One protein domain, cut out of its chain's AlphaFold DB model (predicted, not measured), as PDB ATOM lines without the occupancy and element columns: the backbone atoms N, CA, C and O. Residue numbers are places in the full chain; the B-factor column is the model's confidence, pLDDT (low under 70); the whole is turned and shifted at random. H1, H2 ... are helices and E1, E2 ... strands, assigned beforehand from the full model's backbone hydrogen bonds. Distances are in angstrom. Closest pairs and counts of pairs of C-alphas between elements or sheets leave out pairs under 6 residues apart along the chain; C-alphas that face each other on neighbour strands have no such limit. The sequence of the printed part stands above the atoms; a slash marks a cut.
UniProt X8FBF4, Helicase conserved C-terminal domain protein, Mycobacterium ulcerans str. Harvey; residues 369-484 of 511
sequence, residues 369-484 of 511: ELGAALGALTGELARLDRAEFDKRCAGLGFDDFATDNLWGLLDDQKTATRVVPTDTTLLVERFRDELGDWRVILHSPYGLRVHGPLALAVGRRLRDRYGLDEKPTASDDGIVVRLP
ATOM      1  N   GLU A 369     145.765 171.297 177.806       94.26
ATOM      2  CA  GLU A 369     146.328 172.473 178.479       94.26
ATOM      3  C   GLU A 369     145.896 172.560 179.954       94.26
ATOM      4  O   GLU A 369     146.723 172.803 180.837       94.26
ATOM      5  N   LEU A 370     144.611 172.308 180.234       94.66
ATOM      6  CA  LEU A 370     144.096 172.233 181.601       94.66
ATOM      7  C   LEU A 370     144.667 171.009 182.323       94.66
ATOM      8  O   LEU A 370     145.052 171.108 183.484       94.66
ATOM      9  N   GLY A 371     144.787 169.883 181.615       96.32
ATOM     10  CA  GLY A 371     145.427 168.674 182.122       96.32
ATOM     11  C   GLY A 371     146.884 168.887 182.538       96.32
ATOM     12  O   GLY A 371     147.275 168.495 183.634       96.32
ATOM     13  N   ALA A 372     147.676 169.587 181.723       97.44
ATOM     14  CA  ALA A 372     149.052 169.942 182.061       97.44
ATOM     15  C   ALA A 372     149.118 170.790 183.341       97.44
ATOM     16  O   ALA A 372     149.919 170.517 184.228       97.44
ATOM     17  N   ALA A 373     148.240 171.784 183.490       97.44
ATOM     18  CA  ALA A 373     148.249 172.611 184.695       97.44
ATOM     19  C   ALA A 373     147.717 171.890 185.941       97.44
ATOM     20  O   ALA A 373     148.214 172.155 187.034       97.44
ATOM     21  N   LEU A 374     146.774 170.956 185.788       97.46
ATOM     22  CA  LEU A 374     146.375 170.053 186.867       97.46
ATOM     23  C   LEU A 374     147.577 169.217 187.320       97.46
ATOM     24  O   LEU A 374     147.884 169.186 188.505       97.46
ATOM     25  N   GLY A 375     148.305 168.609 186.379       98.26
ATOM     26  CA  GLY A 375     149.516 167.839 186.669       98.26
ATOM     27  C   GLY A 375     150.603 168.651 187.374       98.26
ATOM     28  O   GLY A 375     151.174 168.185 188.361       98.26
ATOM     29  N   ALA A 376     150.851 169.874 186.902       98.39
ATOM     30  CA  ALA A 376     151.821 170.783 187.501       98.39
ATOM     31  C   ALA A 376     151.426 171.182 188.931       98.39
ATOM     32  O   ALA A 376     152.272 171.148 189.825       98.39
ATOM     33  N   LEU A 377     150.143 171.495 189.171       97.92
ATOM     34  CA  LEU A 377     149.628 171.823 190.505       97.92
ATOM     35  C   LEU A 377     149.726 170.624 191.456       97.92
ATOM     36  O   LEU A 377     150.184 170.781 192.585       97.92
ATOM     37  N   THR A 378     149.358 169.425 191.000       98.30
ATOM     38  CA  THR A 378     149.511 168.188 191.781       98.30
ATOM     39  C   THR A 378     150.970 167.972 192.180       98.30
ATOM     40  O   THR A 378     151.263 167.699 193.343       98.30
ATOM     41  N   GLY A 379     151.903 168.143 191.237       98.01
ATOM     42  CA  GLY A 379     153.335 168.008 191.492       98.01
ATOM     43  C   GLY A 379     153.907 169.087 192.411       98.01
ATOM     44  O   GLY A 379     154.776 168.787 193.227       98.01
ATOM     45  N   GLU A 380     153.442 170.333 192.289       98.18
ATOM     46  CA  GLU A 380     153.778 171.438 193.192       98.18
ATOM     47  C   GLU A 380     153.356 171.097 194.621       98.18
ATOM     48  O   GLU A 380     154.214 170.967 195.492       98.18
ATOM     49  N   LEU A 381     152.056 170.873 194.834       98.17
ATOM     50  CA  LEU A 381     151.467 170.619 196.147       98.17
ATOM     51  C   LEU A 381     152.060 169.382 196.821       98.17
ATOM     52  O   LEU A 381     152.330 169.395 198.017       98.17
ATOM     53  N   ALA A 382     152.336 168.327 196.054       97.78
ATOM     54  CA  ALA A 382     152.942 167.113 196.581       97.78
ATOM     55  C   ALA A 382     154.404 167.294 197.033       97.78
ATOM     56  O   ALA A 382     154.937 166.394 197.675       97.78
ATOM     57  N   ARG A 383     155.090 168.395 196.720       97.25
ATOM     58  CA  ARG A 383     156.478 168.621 197.172       97.25
ATOM     59  C   ARG A 383     156.596 169.558 198.370       97.25
ATOM     60  O   ARG A 383     157.672 169.604 198.955       97.25
ATOM     61  N   LEU A 384     155.534 170.288 198.695       98.16
ATOM     62  CA  LEU A 384     155.531 171.256 199.787       98.16
ATOM     63  C   LEU A 384     155.594 170.556 201.145       98.16
ATOM     64  O   LEU A 384     155.039 169.465 201.321       98.16
ATOM     65  N   ASP A 385     156.239 171.206 202.113       98.00
ATOM     66  CA  ASP A 385     156.034 170.843 203.512       98.00
ATOM     67  C   ASP A 385     154.627 171.255 203.983       98.00
ATOM     68  O   ASP A 385     153.874 171.921 203.265       98.00
ATOM     69  N   ARG A 386     154.238 170.842 205.194       97.89
ATOM     70  CA  ARG A 386     152.876 171.084 205.685       97.89
ATOM     71  C   ARG A 386     152.545 172.576 205.804       97.89
ATOM     72  O   ARG A 386     151.443 172.979 205.453       97.89
ATOM     73  N   ALA A 387     153.492 173.400 206.248       98.23
ATOM     74  CA  ALA A 387     153.254 174.828 206.438       98.23
ATOM     75  C   ALA A 387     153.125 175.566 205.095       98.23
ATOM     76  O   ALA A 387     152.255 176.425 204.923       98.23
ATOM     77  N   GLU A 388     153.972 175.223 204.124       98.38
ATOM     78  CA  GLU A 388     153.901 175.744 202.760       98.38
ATOM     79  C   GLU A 388     152.618 175.298 202.051       98.38
ATOM     80  O   GLU A 388     151.977 176.103 201.369       98.38
ATOM     81  N   PHE A 389     152.219 174.039 202.244       98.45
ATOM     82  CA  PHE A 389     150.988 173.479 201.700       98.45
ATOM     83  C   PHE A 389     149.750 174.200 202.238       98.45
ATOM     84  O   PHE A 389     148.927 174.665 201.447       98.45
ATOM     85  N   ASP A 390     149.649 174.375 203.559       98.30
ATOM     86  CA  ASP A 390     148.524 175.069 204.194       98.30
ATOM     87  C   ASP A 390     148.412 176.507 203.665       98.30
ATOM     88  O   ASP A 390     147.339 176.960 203.256       98.30
ATOM     89  N   LYS A 391     149.547 177.213 203.550       98.17
ATOM     90  CA  LYS A 391     149.596 178.557 202.957       98.17
ATOM     91  C   LYS A 391     149.132 178.556 201.498       98.17
ATOM     92  O   LYS A 391     148.432 179.481 201.071       98.17
ATOM     93  N   ARG A 392     149.521 177.548 200.717       97.56
ATOM     94  CA  ARG A 392     149.155 177.439 199.303       97.56
ATOM     95  C   ARG A 392     147.660 177.180 199.114       97.56
ATOM     96  O   ARG A 392     147.044 177.832 198.267       97.56
ATOM     97  N   CYS A 393     147.080 176.298 199.923       97.78
ATOM     98  CA  CYS A 393     145.649 175.994 199.943       97.78
ATOM     99  C   CYS A 393     144.816 177.193 200.425       97.78
ATOM    100  O   CYS A 393     143.831 177.557 199.774       97.78
ATOM    101  N   ALA A 394     145.263 177.905 201.464       96.87
ATOM    102  CA  ALA A 394     144.646 179.164 201.893       96.87
ATOM    103  C   ALA A 394     144.660 180.213 200.765       96.87
ATOM    104  O   ALA A 394     143.653 180.874 200.498       96.87
ATOM    105  N   GLY A 395     145.763 180.297 200.010       96.37
ATOM    106  CA  GLY A 395     145.879 181.127 198.810       96.37
ATOM    107  C   GLY A 395     144.906 180.755 197.683       96.37
ATOM    108  O   GLY A 395     144.613 181.600 196.840       96.37
ATOM    109  N   LEU A 396     144.354 179.537 197.676       96.09
ATOM    110  CA  LEU A 396     143.280 179.079 196.781       96.09
ATOM    111  C   LEU A 396     141.879 179.215 197.410       96.09
ATOM    112  O   LEU A 396     140.874 178.986 196.741       96.09
ATOM    113  N   GLY A 397     141.791 179.644 198.669       96.37
ATOM    114  CA  GLY A 397     140.541 179.787 199.413       96.37
ATOM    115  C   GLY A 397     139.949 178.456 199.871       96.37
ATOM    116  O   GLY A 397     138.729 178.298 199.817       96.37
ATOM    117  N   PHE A 398     140.787 177.486 200.229       97.43
ATOM    118  CA  PHE A 398     140.362 176.248 200.884       97.43
ATOM    119  C   PHE A 398     139.921 176.527 202.325       97.43
ATOM    120  O   PHE A 398     140.444 177.445 202.957       97.43
ATOM    121  N   ASP A 399     138.975 175.737 202.827       96.68
ATOM    122  CA  ASP A 399     138.785 175.582 204.267       96.68
ATOM    123  C   ASP A 399     139.756 174.529 204.834       96.68
ATOM    124  O   ASP A 399     140.524 173.890 204.101       96.68
ATOM    125  N   ASP A 400     139.749 174.382 206.158       97.02
ATOM    126  CA  ASP A 400     140.674 173.496 206.865       97.02
ATOM    127  C   ASP A 400     140.479 172.036 206.428       97.02
ATOM    128  O   ASP A 400     141.440 171.361 206.062       97.02
ATOM    129  N   PHE A 401     139.229 171.577 206.327       97.14
ATOM    130  CA  PHE A 401     138.918 170.216 205.886       97.14
ATOM    131  C   PHE A 401     139.302 169.950 204.431       97.14
ATOM    132  O   PHE A 401     139.817 168.873 204.134       97.14
ATOM    133  N   ALA A 402     139.119 170.900 203.509       97.69
ATOM    134  CA  ALA A 402     139.606 170.744 202.142       97.69
ATOM    135  C   ALA A 402     141.134 170.612 202.109       97.69
ATOM    136  O   ALA A 402     141.670 169.828 201.322       97.69
ATOM    137  N   THR A 403     141.828 171.373 202.960       98.08
ATOM    138  CA  THR A 403     143.290 171.345 203.072       98.08
ATOM    139  C   THR A 403     143.756 169.987 203.595       98.08
ATOM    140  O   THR A 403     144.575 169.334 202.948       98.08
ATOM    141  N   ASP A 404     143.169 169.501 204.690       97.78
ATOM    142  CA  ASP A 404     143.487 168.193 205.271       97.78
ATOM    143  C   ASP A 404     143.196 167.032 204.314       97.78
ATOM    144  O   ASP A 404     144.035 166.148 204.125       97.78
ATOM    145  N   ASN A 405     142.041 167.053 203.645       98.05
ATOM    146  CA  ASN A 405     141.666 165.997 202.706       98.05
ATOM    147  C   ASN A 405     142.598 165.931 201.497       98.05
ATOM    148  O   ASN A 405     142.932 164.830 201.043       98.05
ATOM    149  N   LEU A 406     143.027 167.088 200.977       97.86
ATOM    150  CA  LEU A 406     143.967 167.137 199.864       97.86
ATOM    151  C   LEU A 406     145.375 166.717 200.297       97.86
ATOM    152  O   LEU A 406     146.033 165.986 199.557       97.86
ATOM    153  N   TRP A 407     145.819 167.121 201.492       97.93
ATOM    154  CA  TRP A 407     147.082 166.651 202.063       97.93
ATOM    155  C   TRP A 407     147.089 165.126 202.169       97.93
ATOM    156  O   TRP A 407     147.970 164.475 201.609       97.93
ATOM    157  N   GLY A 408     146.059 164.561 202.808       97.49
ATOM    158  CA  GLY A 408     145.905 163.117 202.936       97.49
ATOM    159  C   GLY A 408     145.864 162.422 201.577       97.49
ATOM    160  O   GLY A 408     146.480 161.381 201.414       97.49
ATOM    161  N   LEU A 409     145.192 162.998 200.570       97.68
ATOM    162  CA  LEU A 409     145.086 162.369 199.246       97.68
ATOM    163  C   LEU A 409     146.464 162.218 198.599       97.68
ATOM    164  O   LEU A 409     146.786 161.170 198.040       97.68
ATOM    165  N   LEU A 410     147.269 163.279 198.652       97.85
ATOM    166  CA  LEU A 410     148.603 163.271 198.070       97.85
ATOM    167  C   LEU A 410     149.558 162.375 198.865       97.85
ATOM    168  O   LEU A 410     150.412 161.729 198.258       97.85
ATOM    169  N   ASP A 411     149.422 162.323 200.190       97.19
ATOM    170  CA  ASP A 411     150.225 161.450 201.050       97.19
ATOM    171  C   ASP A 411     149.899 159.964 200.833       97.19
ATOM    172  O   ASP A 411     150.806 159.158 200.609       97.19
ATOM    173  N   ASP A 412     148.612 159.618 200.758       97.47
ATOM    174  CA  ASP A 412     148.138 158.268 200.439       97.47
ATOM    175  C   ASP A 412     148.658 157.821 199.064       97.47
ATOM    176  O   ASP A 412     149.218 156.731 198.919       97.47
ATOM    177  N   GLN A 413     148.551 158.688 198.048       97.63
ATOM    178  CA  GLN A 413     149.022 158.379 196.697       97.63
ATOM    179  C   GLN A 413     150.540 158.154 196.655       97.63
ATOM    180  O   GLN A 413     151.012 157.207 196.013       97.63
ATOM    181  N   LYS A 414     151.327 158.989 197.348       96.70
ATOM    182  CA  LYS A 414     152.782 158.788 197.472       96.70
ATOM    183  C   LYS A 414     153.106 157.503 198.216       96.70
ATOM    184  O   LYS A 414     154.030 156.802 197.816       96.70
ATOM    185  N   THR A 415     152.367 157.180 199.270       97.24
ATOM    186  CA  THR A 415     152.573 155.948 200.033       97.24
ATOM    187  C   THR A 415     152.323 154.724 199.155       97.24
ATOM    188  O   THR A 415     153.139 153.802 199.139       97.24
ATOM    189  N   ALA A 416     151.259 154.748 198.349       97.17
ATOM    190  CA  ALA A 416     150.912 153.657 197.444       97.17
ATOM    191  C   ALA A 416     151.911 153.493 196.284       97.17
ATOM    192  O   ALA A 416     152.288 152.375 195.934       97.17
ATOM    193  N   THR A 417     152.360 154.598 195.679       96.98
ATOM    194  CA  THR A 417     153.031 154.563 194.361       96.98
ATOM    195  C   THR A 417     154.402 155.246 194.315       96.98
ATOM    196  O   THR A 417     155.029 155.325 193.260       96.98
ATOM    197  N   ARG A 418     154.919 155.691 195.468       95.75
ATOM    198  CA  ARG A 418     156.182 156.437 195.696       95.75
ATOM    199  C   ARG A 418     156.247 157.834 195.083       95.75
ATOM    200  O   ARG A 418     157.002 158.673 195.565       95.75
ATOM    201  N   VAL A 419     155.488 158.085 194.027       96.46
ATOM    202  CA  VAL A 419     155.391 159.366 193.326       96.46
ATOM    203  C   VAL A 419     153.931 159.652 193.015       96.46
ATOM    204  O   VAL A 419     153.141 158.729 192.872       96.46
ATOM    205  N   VAL A 420     153.567 160.922 192.866       97.66
ATOM    206  CA  VAL A 420     152.248 161.281 192.328       97.66
ATOM    207  C   VAL A 420     152.323 161.487 190.809       97.66
ATOM    208  O   VAL A 420     153.360 161.949 190.318       97.66
ATOM    209  N   PRO A 421     151.256 161.180 190.049       98.21
ATOM    210  CA  PRO A 421     151.164 161.542 188.636       98.21
ATOM    211  C   PRO A 421     151.180 163.067 188.461       98.21
ATOM    212  O   PRO A 421     150.475 163.788 189.168       98.21
ATOM    213  N   THR A 422     151.979 163.568 187.519       98.45
ATOM    214  CA  THR A 422     152.118 165.008 187.232       98.45
ATOM    215  C   THR A 422     152.153 165.264 185.724       98.45
ATOM    216  O   THR A 422     152.000 164.352 184.914       98.45
ATOM    217  N   ASP A 423     152.367 166.515 185.330       98.15
ATOM    218  CA  ASP A 423     152.620 166.916 183.946       98.15
ATOM    219  C   ASP A 423     153.944 166.361 183.392       98.15
ATOM    220  O   ASP A 423     154.068 166.147 182.185       98.15
ATOM    221  N   THR A 424     154.914 166.082 184.269       98.04
ATOM    222  CA  THR A 424     156.267 165.618 183.911       98.04
ATOM    223  C   THR A 424     156.539 164.154 184.262       98.04
ATOM    224  O   THR A 424     157.461 163.556 183.708       98.04
ATOM    225  N   THR A 425     155.716 163.554 185.123       98.19
ATOM    226  CA  THR A 425     155.837 162.157 185.556       98.19
ATOM    227  C   THR A 425     154.527 161.424 185.306       98.19
ATOM    228  O   THR A 425     153.566 161.584 186.060       98.19
ATOM    229  N   LEU A 426     154.506 160.587 184.269       98.13
ATOM    230  CA  LEU A 426     153.444 159.603 184.067       98.13
ATOM    231  C   LEU A 426     153.744 158.362 184.909       98.13
ATOM    232  O   LEU A 426     154.892 157.914 184.968       98.13
ATOM    233  N   LEU A 427     152.719 157.796 185.537       98.23
ATOM    234  CA  LEU A 427     152.847 156.624 186.401       98.23
ATOM    235  C   LEU A 427     152.111 155.443 185.765       98.23
ATOM    236  O   LEU A 427     150.981 155.591 185.313       98.23
ATOM    237  N   VAL A 428     152.745 154.270 185.747       98.37
ATOM    238  CA  VAL A 428     152.082 153.014 185.383       98.37
ATOM    239  C   VAL A 428     151.964 152.156 186.633       98.37
ATOM    240  O   VAL A 428     152.966 151.639 187.128       98.37
ATOM    241  N   GLU A 429     150.745 152.019 187.136       97.78
ATOM    242  CA  GLU A 429     150.417 151.157 188.265       97.78
ATOM    243  C   GLU A 429     149.998 149.775 187.757       97.78
ATOM    244  O   GLU A 429     149.356 149.645 186.711       97.78
ATOM    245  N   ARG A 430     150.382 148.724 188.484       96.38
ATOM    246  CA  ARG A 430     149.958 147.361 188.175       96.38
ATOM    247  C   ARG A 430     149.607 146.595 189.441       96.38
ATOM    248  O   ARG A 430     150.440 146.485 190.337       96.38
ATOM    249  N   PHE A 431     148.432 145.978 189.448       94.87
ATOM    250  CA  PHE A 431     147.963 145.094 190.514       94.87
ATOM    251  C   PHE A 431     147.123 143.951 189.933       94.87
ATOM    252  O   PHE A 431     146.796 143.966 188.748       94.87
ATOM    253  N   ARG A 432     146.808 142.945 190.748       92.22
ATOM    254  CA  ARG A 432     145.836 141.902 190.396       92.22
ATOM    255  C   ARG A 432     144.500 142.218 191.050       92.22
ATOM    256  O   ARG A 432     144.492 142.635 192.207       92.22
ATOM    257  N   ASP A 433     143.409 142.051 190.315       87.16
ATOM    258  CA  ASP A 433     142.075 142.134 190.899       87.16
ATOM    259  C   ASP A 433     141.724 140.864 191.692       87.16
ATOM    260  O   ASP A 433     142.513 139.920 191.784       87.16
ATOM    261  N   GLU A 434     140.549 140.860 192.320       85.59
ATOM    262  CA  GLU A 434     140.091 139.762 193.182       85.59
ATOM    263  C   GLU A 434     139.918 138.430 192.430       85.59
ATOM    264  O   GLU A 434     139.910 137.372 193.058       85.59
ATOM    265  N   LEU A 435     139.813 138.469 191.095       85.44
ATOM    266  CA  LEU A 435     139.715 137.289 190.231       85.44
ATOM    267  C   LEU A 435     141.092 136.801 189.752       85.44
ATOM    268  O   LEU A 435     141.183 135.763 189.100       85.44
ATOM    269  N   GLY A 436     142.165 137.518 190.099       86.39
ATOM    270  CA  GLY A 436     143.538 137.218 189.701       86.39
ATOM    271  C   GLY A 436     143.975 137.892 188.399       86.39
ATOM    272  O   GLY A 436     145.164 137.841 188.078       86.39
ATOM    273  N   ASP A 437     143.069 138.572 187.689       88.17
ATOM    274  CA  ASP A 437     143.387 139.262 186.440       88.17
ATOM    275  C   ASP A 437     144.263 140.491 186.714       88.17
ATOM    276  O   ASP A 437     144.088 141.226 187.690       88.17
ATOM    277  N   TRP A 438     145.219 140.757 185.829       92.41
ATOM    278  CA  TRP A 438     146.069 141.936 185.923       92.41
ATOM    279  C   TRP A 438     145.310 143.197 185.527       92.41
ATOM    280  O   TRP A 438     144.718 143.275 184.454       92.41
ATOM    281  N   ARG A 439     145.453 144.246 186.331       93.29
ATOM    282  CA  ARG A 439     145.119 145.626 185.986       93.29
ATOM    283  C   ARG A 439     146.402 146.406 185.767       93.29
ATOM    284  O   ARG A 439     147.270 146.422 186.635       93.29
ATOM    285  N   VAL A 440     146.526 147.045 184.608       96.20
ATOM    286  CA  VAL A 440     147.617 147.965 184.274       96.20
ATOM    287  C   VAL A 440     147.004 149.332 184.005       96.20
ATOM    288  O   VAL A 440     146.240 149.493 183.053       96.20
ATOM    289  N   ILE A 441     147.322 150.307 184.852       97.56
ATOM    290  CA  ILE A 441     146.736 151.645 184.811       97.56
ATOM    291  C   ILE A 441     147.819 152.657 184.465       97.56
ATOM    292  O   ILE A 441     148.819 152.773 185.167       97.56
ATOM    293  N   LEU A 442     147.617 153.410 183.386       98.44
ATOM    294  CA  LEU A 442     148.381 154.622 183.108       98.44
ATOM    295  C   LEU A 442     147.700 155.790 183.816       98.44
ATOM    296  O   LEU A 442     146.593 156.151 183.432       98.44
ATOM    297  N   HIS A 443     148.378 156.416 184.770       98.35
ATOM    298  CA  HIS A 443     147.948 157.665 185.386       98.35
ATOM    299  C   HIS A 443     148.584 158.842 184.652       98.35
ATOM    300  O   HIS A 443     149.811 158.941 184.529       98.35
ATOM    301  N   SER A 444     147.736 159.736 184.158       98.27
ATOM    302  CA  SER A 444     148.133 160.876 183.339       98.27
ATOM    303  C   SER A 444     147.087 161.981 183.472       98.27
ATOM    304  O   SER A 444     145.902 161.695 183.352       98.27
ATOM    305  N   PRO A 445     147.465 163.254 183.674       97.53
ATOM    306  CA  PRO A 445     146.483 164.320 183.856       97.53
ATOM    307  C   PRO A 445     145.976 164.921 182.528       97.53
ATOM    308  O   PRO A 445     145.093 165.777 182.546       97.53
ATOM    309  N   TYR A 446     146.489 164.488 181.372       97.59
ATOM    310  CA  TYR A 446     146.310 165.151 180.069       97.59
ATOM    311  C   TYR A 446     144.909 165.067 179.432       97.59
ATOM    312  O   TYR A 446     144.695 165.662 178.371       97.59
ATOM    313  N   GLY A 447     143.945 164.410 180.080       94.76
ATOM    314  CA  GLY A 447     142.541 164.452 179.682       94.76
ATOM    315  C   GLY A 447     142.154 163.463 178.579       94.76
ATOM    316  O   GLY A 447     142.986 162.931 177.833       94.76
ATOM    317  N   LEU A 448     140.848 163.242 178.440       93.25
ATOM    318  CA  LEU A 448     140.262 162.231 177.561       93.25
ATOM    319  C   LEU A 448     140.562 162.492 176.081       93.25
ATOM    320  O   LEU A 448     140.694 161.550 175.300       93.25
ATOM    321  N   ARG A 449     140.764 163.756 175.687       91.75
ATOM    322  CA  ARG A 449     141.155 164.120 174.314       91.75
ATOM    323  C   ARG A 449     142.513 163.546 173.905       91.75
ATOM    324  O   ARG A 449     142.762 163.377 172.713       91.75
ATOM    325  N   VAL A 450     143.378 163.252 174.877       96.32
ATOM    326  CA  VAL A 450     144.664 162.575 174.670       96.32
ATOM    327  C   VAL A 450     144.522 161.075 174.917       96.32
ATOM    328  O   VAL A 450     145.011 160.267 174.126       96.32
ATOM    329  N   HIS A 451     143.822 160.683 175.982       96.31
ATOM    330  CA  HIS A 451     143.731 159.277 176.379       96.31
ATOM    331  C   HIS A 451     142.842 158.433 175.466       96.31
ATOM    332  O   HIS A 451     143.161 157.272 175.243       96.31
ATOM    333  N   GLY A 452     141.787 158.999 174.877       92.31
ATOM    334  CA  GLY A 452     140.925 158.318 173.908       92.31
ATOM    335  C   GLY A 452     141.704 157.747 172.713       92.31
ATOM    336  O   GLY A 452     141.736 156.528 172.541       92.31
ATOM    337  N   PRO A 453     142.397 158.572 171.904       95.07
ATOM    338  CA  PRO A 453     143.195 158.058 170.789       95.07
ATOM    339  C   PRO A 453     144.377 157.190 171.247       95.07
ATOM    340  O   PRO A 453     144.736 156.233 170.557       95.07
ATOM    341  N   LEU A 454     144.964 157.467 172.417       96.95
ATOM    342  CA  LEU A 454     146.014 156.616 172.977       96.95
ATOM    343  C   LEU A 454     145.487 155.213 173.324       96.95
ATOM    344  O   LEU A 454     146.148 154.225 173.011       96.95
ATOM    345  N   ALA A 455     144.284 155.102 173.890       94.43
ATOM    346  CA  ALA A 455     143.640 153.827 174.193       94.43
ATOM    347  C   ALA A 455     143.368 153.003 172.927       94.43
ATOM    348  O   ALA A 455     143.569 151.789 172.941       94.43
ATOM    349  N   LEU A 456     143.022 153.643 171.802       93.03
ATOM    350  CA  LEU A 456     142.905 152.959 170.506       93.03
ATOM    351  C   LEU A 456     144.246 152.352 170.058       93.03
ATOM    352  O   LEU A 456     144.293 151.209 169.596       93.03
ATOM    353  N   ALA A 457     145.347 153.095 170.217       96.74
ATOM    354  CA  ALA A 457     146.686 152.609 169.885       96.74
ATOM    355  C   ALA A 457     147.130 151.458 170.805       96.74
ATOM    356  O   ALA A 457     147.710 150.476 170.328       96.74
ATOM    357  N   VAL A 458     146.827 151.552 172.105       96.28
ATOM    358  CA  VAL A 458     147.082 150.487 173.085       96.28
ATOM    359  C   VAL A 458     146.266 149.241 172.744       96.28
ATOM    360  O   VAL A 458     146.855 148.173 172.603       96.28
ATOM    361  N   GLY A 459     144.957 149.370 172.507       93.48
ATOM    362  CA  GLY A 459     144.084 148.248 172.144       93.48
ATOM    363  C   GLY A 459     144.536 147.534 170.868       93.48
ATOM    364  O   GLY A 459     144.575 146.307 170.815       93.48
ATOM    365  N   ARG A 460     144.989 148.280 169.849       95.80
ATOM    366  CA  ARG A 460     145.597 147.670 168.655       95.80
ATOM    367  C   ARG A 460     146.873 146.892 168.987       95.80
ATOM    368  O   ARG A 460     147.034 145.778 168.504       95.80
ATOM    369  N   ARG A 461     147.774 147.447 169.805       96.27
ATOM    370  CA  ARG A 461     148.998 146.734 170.213       96.27
ATOM    371  C   ARG A 461     148.709 145.501 171.064       96.27
ATOM    372  O   ARG A 461     149.439 144.526 170.917       96.27
ATOM    373  N   LEU A 462     147.689 145.533 171.921       94.83
ATOM    374  CA  LEU A 462     147.270 144.373 172.712       94.83
ATOM    375  C   LEU A 462     146.860 143.212 171.805       94.83
ATOM    376  O   LEU A 462     147.392 142.112 171.956       94.83
ATOM    377  N   ARG A 463     146.040 143.483 170.783       93.48
ATOM    378  CA  ARG A 463     145.716 142.494 169.747       93.48
ATOM    379  C   ARG A 463     146.951 142.009 168.995       93.48
ATOM    380  O   ARG A 463     147.206 140.811 168.946       93.48
ATOM    381  N   ASP A 464     147.745 142.932 168.451       94.84
ATOM    382  CA  ASP A 464     148.855 142.600 167.548       94.84
ATOM    383  C   ASP A 464     150.021 141.871 168.247       94.84
ATOM    384  O   ASP A 464     150.786 141.163 167.591       94.84
ATOM    385  N   ARG A 465     150.235 142.094 169.551       94.48
ATOM    386  CA  ARG A 465     151.376 141.534 170.305       94.48
ATOM    387  C   ARG A 465     150.999 140.405 171.248       94.48
ATOM    388  O   ARG A 465     151.825 139.524 171.453       94.48
ATOM    389  N   TYR A 466     149.803 140.455 171.823       91.20
ATOM    390  CA  TYR A 466     149.374 139.520 172.863       91.20
ATOM    391  C   TYR A 466     148.144 138.702 172.452       91.20
ATOM    392  O   TYR A 466     147.721 137.841 173.211       91.20
ATOM    393  N   GLY A 467     147.559 138.949 171.271       91.63
ATOM    394  CA  GLY A 467     146.340 138.263 170.832       91.63
ATOM    395  C   GLY A 467     145.111 138.602 171.682       91.63
ATOM    396  O   GLY A 467     144.122 137.878 171.640       91.63
ATOM    397  N   LEU A 468     145.170 139.686 172.462       88.27
ATOM    398  CA  LEU A 468     144.101 140.097 173.367       88.27
ATOM    399  C   LEU A 468     143.209 141.129 172.683       88.27
ATOM    400  O   LEU A 468     143.653 142.247 172.416       88.27
ATOM    401  N   ASP A 469     141.943 140.782 172.440       85.50
ATOM    402  CA  ASP A 469     140.929 141.727 171.950       85.50
ATOM    403  C   ASP A 469     140.275 142.516 173.091       85.50
ATOM    404  O   ASP A 469     139.057 142.640 173.209       85.50
ATOM    405  N   GLU A 470     141.116 143.036 173.978       79.13
ATOM    406  CA  GLU A 470     140.678 143.939 175.024       79.13
ATOM    407  C   GLU A 470     140.638 145.383 174.505       79.13
ATOM    408  O   GLU A 470     141.574 145.868 173.860       79.13
ATOM    409  N   LYS A 471     139.561 146.098 174.844       82.55
ATOM    410  CA  LYS A 471     139.453 147.547 174.665       82.55
ATOM    411  C   LYS A 471     139.778 148.272 175.977       82.55
ATOM    412  O   LYS A 471     138.971 148.192 176.903       82.55
ATOM    413  N   PRO A 472     140.907 148.999 176.055       90.52
ATOM    414  CA  PRO A 472     141.245 149.788 177.233       90.52
ATOM    415  C   PRO A 472     140.184 150.849 177.536       90.52
ATOM    416  O   PRO A 472     139.679 151.507 176.623       90.52
ATOM    417  N   THR A 473     139.893 151.071 178.816       89.44
ATOM    418  CA  THR A 473     138.992 152.142 179.262       89.44
ATOM    419  C   THR A 473     139.788 153.433 179.430       89.44
ATOM    420  O   THR A 473     140.697 153.490 180.254       89.44
ATOM    421  N   ALA A 474     139.451 154.477 178.671       91.82
ATOM    422  CA  ALA A 474     140.054 155.803 178.807       91.82
ATOM    423  C   ALA A 474     139.182 156.730 179.665       91.82
ATOM    424  O   ALA A 474     137.957 156.714 179.556       91.82
ATOM    425  N   SER A 475     139.822 157.567 180.477       91.95
ATOM    426  CA  SER A 475     139.191 158.649 181.236       91.95
ATOM    427  C   SER A 475     140.052 159.910 181.169       91.95
ATOM    428  O   SER A 475     141.100 159.930 180.518       91.95
ATOM    429  N   ASP A 476     139.639 160.981 181.842       92.86
ATOM    430  CA  ASP A 476     140.457 162.189 181.924       92.86
ATOM    431  C   ASP A 476     141.789 161.975 182.659       92.86
ATOM    432  O   ASP A 476     142.788 162.603 182.303       92.86
ATOM    433  N   ASP A 477     141.824 161.059 183.628       95.51
ATOM    434  CA  ASP A 477     142.958 160.865 184.541       95.51
ATOM    435  C   ASP A 477     143.827 159.647 184.177       95.51
ATOM    436  O   ASP A 477     144.819 159.356 184.853       95.51
ATOM    437  N   GLY A 478     143.487 158.924 183.104       96.26
ATOM    438  CA  GLY A 478     144.289 157.785 182.692       96.26
ATOM    439  C   GLY A 478     143.657 156.817 181.705       96.26
ATOM    440  O   GLY A 478     142.650 157.095 181.051       96.26
ATOM    441  N   ILE A 479     144.294 155.651 181.606       96.44
ATOM    442  CA  ILE A 479     143.833 154.500 180.825       96.44
ATOM    443  C   ILE A 479     143.949 153.252 181.692       96.44
ATOM    444  O   ILE A 479     145.004 153.006 182.273       96.44
ATOM    445  N   VAL A 480     142.892 152.446 181.730       95.17
ATOM    446  CA  VAL A 480     142.853 151.156 182.427       95.17
ATOM    447  C   VAL A 480     142.877 150.023 181.405       95.17
ATOM    448  O   VAL A 480     142.083 150.010 180.463       95.17
ATOM    449  N   VAL A 481     143.775 149.064 181.620       93.89
ATOM    450  CA  VAL A 481     143.908 147.816 180.860       93.89
ATOM    451  C   VAL A 481     143.751 146.629 181.822       93.89
ATOM    452  O   VAL A 481     144.269 146.676 182.937       93.89
ATOM    453  N   ARG A 482     143.046 145.577 181.412       89.82
ATOM    454  CA  ARG A 482     142.712 144.343 182.139       89.82
ATOM    455  C   ARG A 482     143.163 143.107 181.351       89.82
ATOM    456  O   ARG A 482     142.466 142.599 180.473       89.82
ATOM    457  N   LEU A 483     144.281 142.533 181.767       90.16
ATOM    458  CA  LEU A 483     144.886 141.372 181.126       90.16
ATOM    459  C   LEU A 483     144.568 140.101 181.938       90.16
ATOM    460  O   LEU A 483     144.806 140.107 183.146       90.16
ATOM    461  N   PRO A 484     144.093 139.007 181.321       85.87
ATOM    462  CA  PRO A 484     143.898 137.746 182.035       85.87
ATOM    463  C   PRO A 484     145.235 137.177 182.541       85.87
ATOM    464  O   PRO A 484     146.279 137.378 181.913       85.87
TER     465      PRO A 484
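Overview. This is residues 369 to 484 of the 511 residues of the protein "Helicase conserved C-terminal domain protein" of Mycobacterium ulcerans str. Harvey (UniProt X8FBF4). The domain has two lobes set end to end: a loose group of three helices, H1, H2 and H3, with H2 at the far end, and a four-stranded sheet with one long helix, H4, lying along one face over E4 and E3. The helical lobe is open, with few contacts between its helices, and the end of H3 only grazes the sheet. The printed part has 116 residues, with four named helices and four named strands in the order H1 H2 H3 E1 E2 H4 E3 E4; the sheet runs E1 E2 E4 E3, all antiparallel, and the class is mixed, helices and strands. The whole is loose, with a radius of gyration of the C-alphas of 16.8 A, and elongated, spanning 52 by 32 by 20 A.

Along the chain. H1, residues 369 to 381, begins at C-alpha 369 (146.328, 172.473, 178.479) and is 18.5 A long. H2 is residues 386 to 396, 15.3 A. H3, residues 400 to 417, is 25.8 A long and ends at C-alpha 417 (153.031, 154.563, 194.361). E1 is residues 427 to 432, 16.8 A, and E2 is residues 438 to 443, 15.8 A. H4, residues 448 to 466, is 24.9 A long. E3 is residues 473 to 475, 6.8 A. E4, residues 478 to 483, is 16.5 A long and ends at C-alpha 483 (144.886, 141.372, 181.126).

Arrangement. H1 and H2 are close but not clearly touching; their closest C-alphas, of Leu 381 and Phe 389, are 6.3 A apart. H2 and H3 only just touch, with 3 pairs of C-alphas within 8 A, the closest being those of Cys 393 and Thr 403 at 6.1 A; they run opposite ways at a steep tilt of 56 degrees. H1 and H3 are near each other. H3 only grazes the sheet, with residues 416 to 417. E1 and E2 form a hairpin, with N 429 and O 441 2.9 A apart. E2 and E4 are antiparallel, with N 440 and O 481 at 2.8 A. E3 and E4 form a second hairpin, with N 475 and O 478 at 2.9 A. H4 is on the sheet at a height of 9.0 A, over E4 and E3, and runs along the strands, at 13 degrees to E4 on the local plane; its closest C-alphas to E3 are those of Leu 448 and Ser 475, 5.2 A. This gives two layers, a helix on one face of a sheet. E2, H4 and E3 are a split strand-helix-strand unit, two strands running the same way with E4 between them, and its crossover is right-handed. Every O i to N i+4 pair is within hydrogen-bond range in H1, H2 and H3, and 14 of 15 in H4.

Size, cuts and confidence. The C-alphas farthest apart, of Lys 391 and Gly 467, are 51.6 A apart. The printed part has no cut, and no link is long. The mean pLDDT of the printed part is 95.3, and no printed residue is under 70.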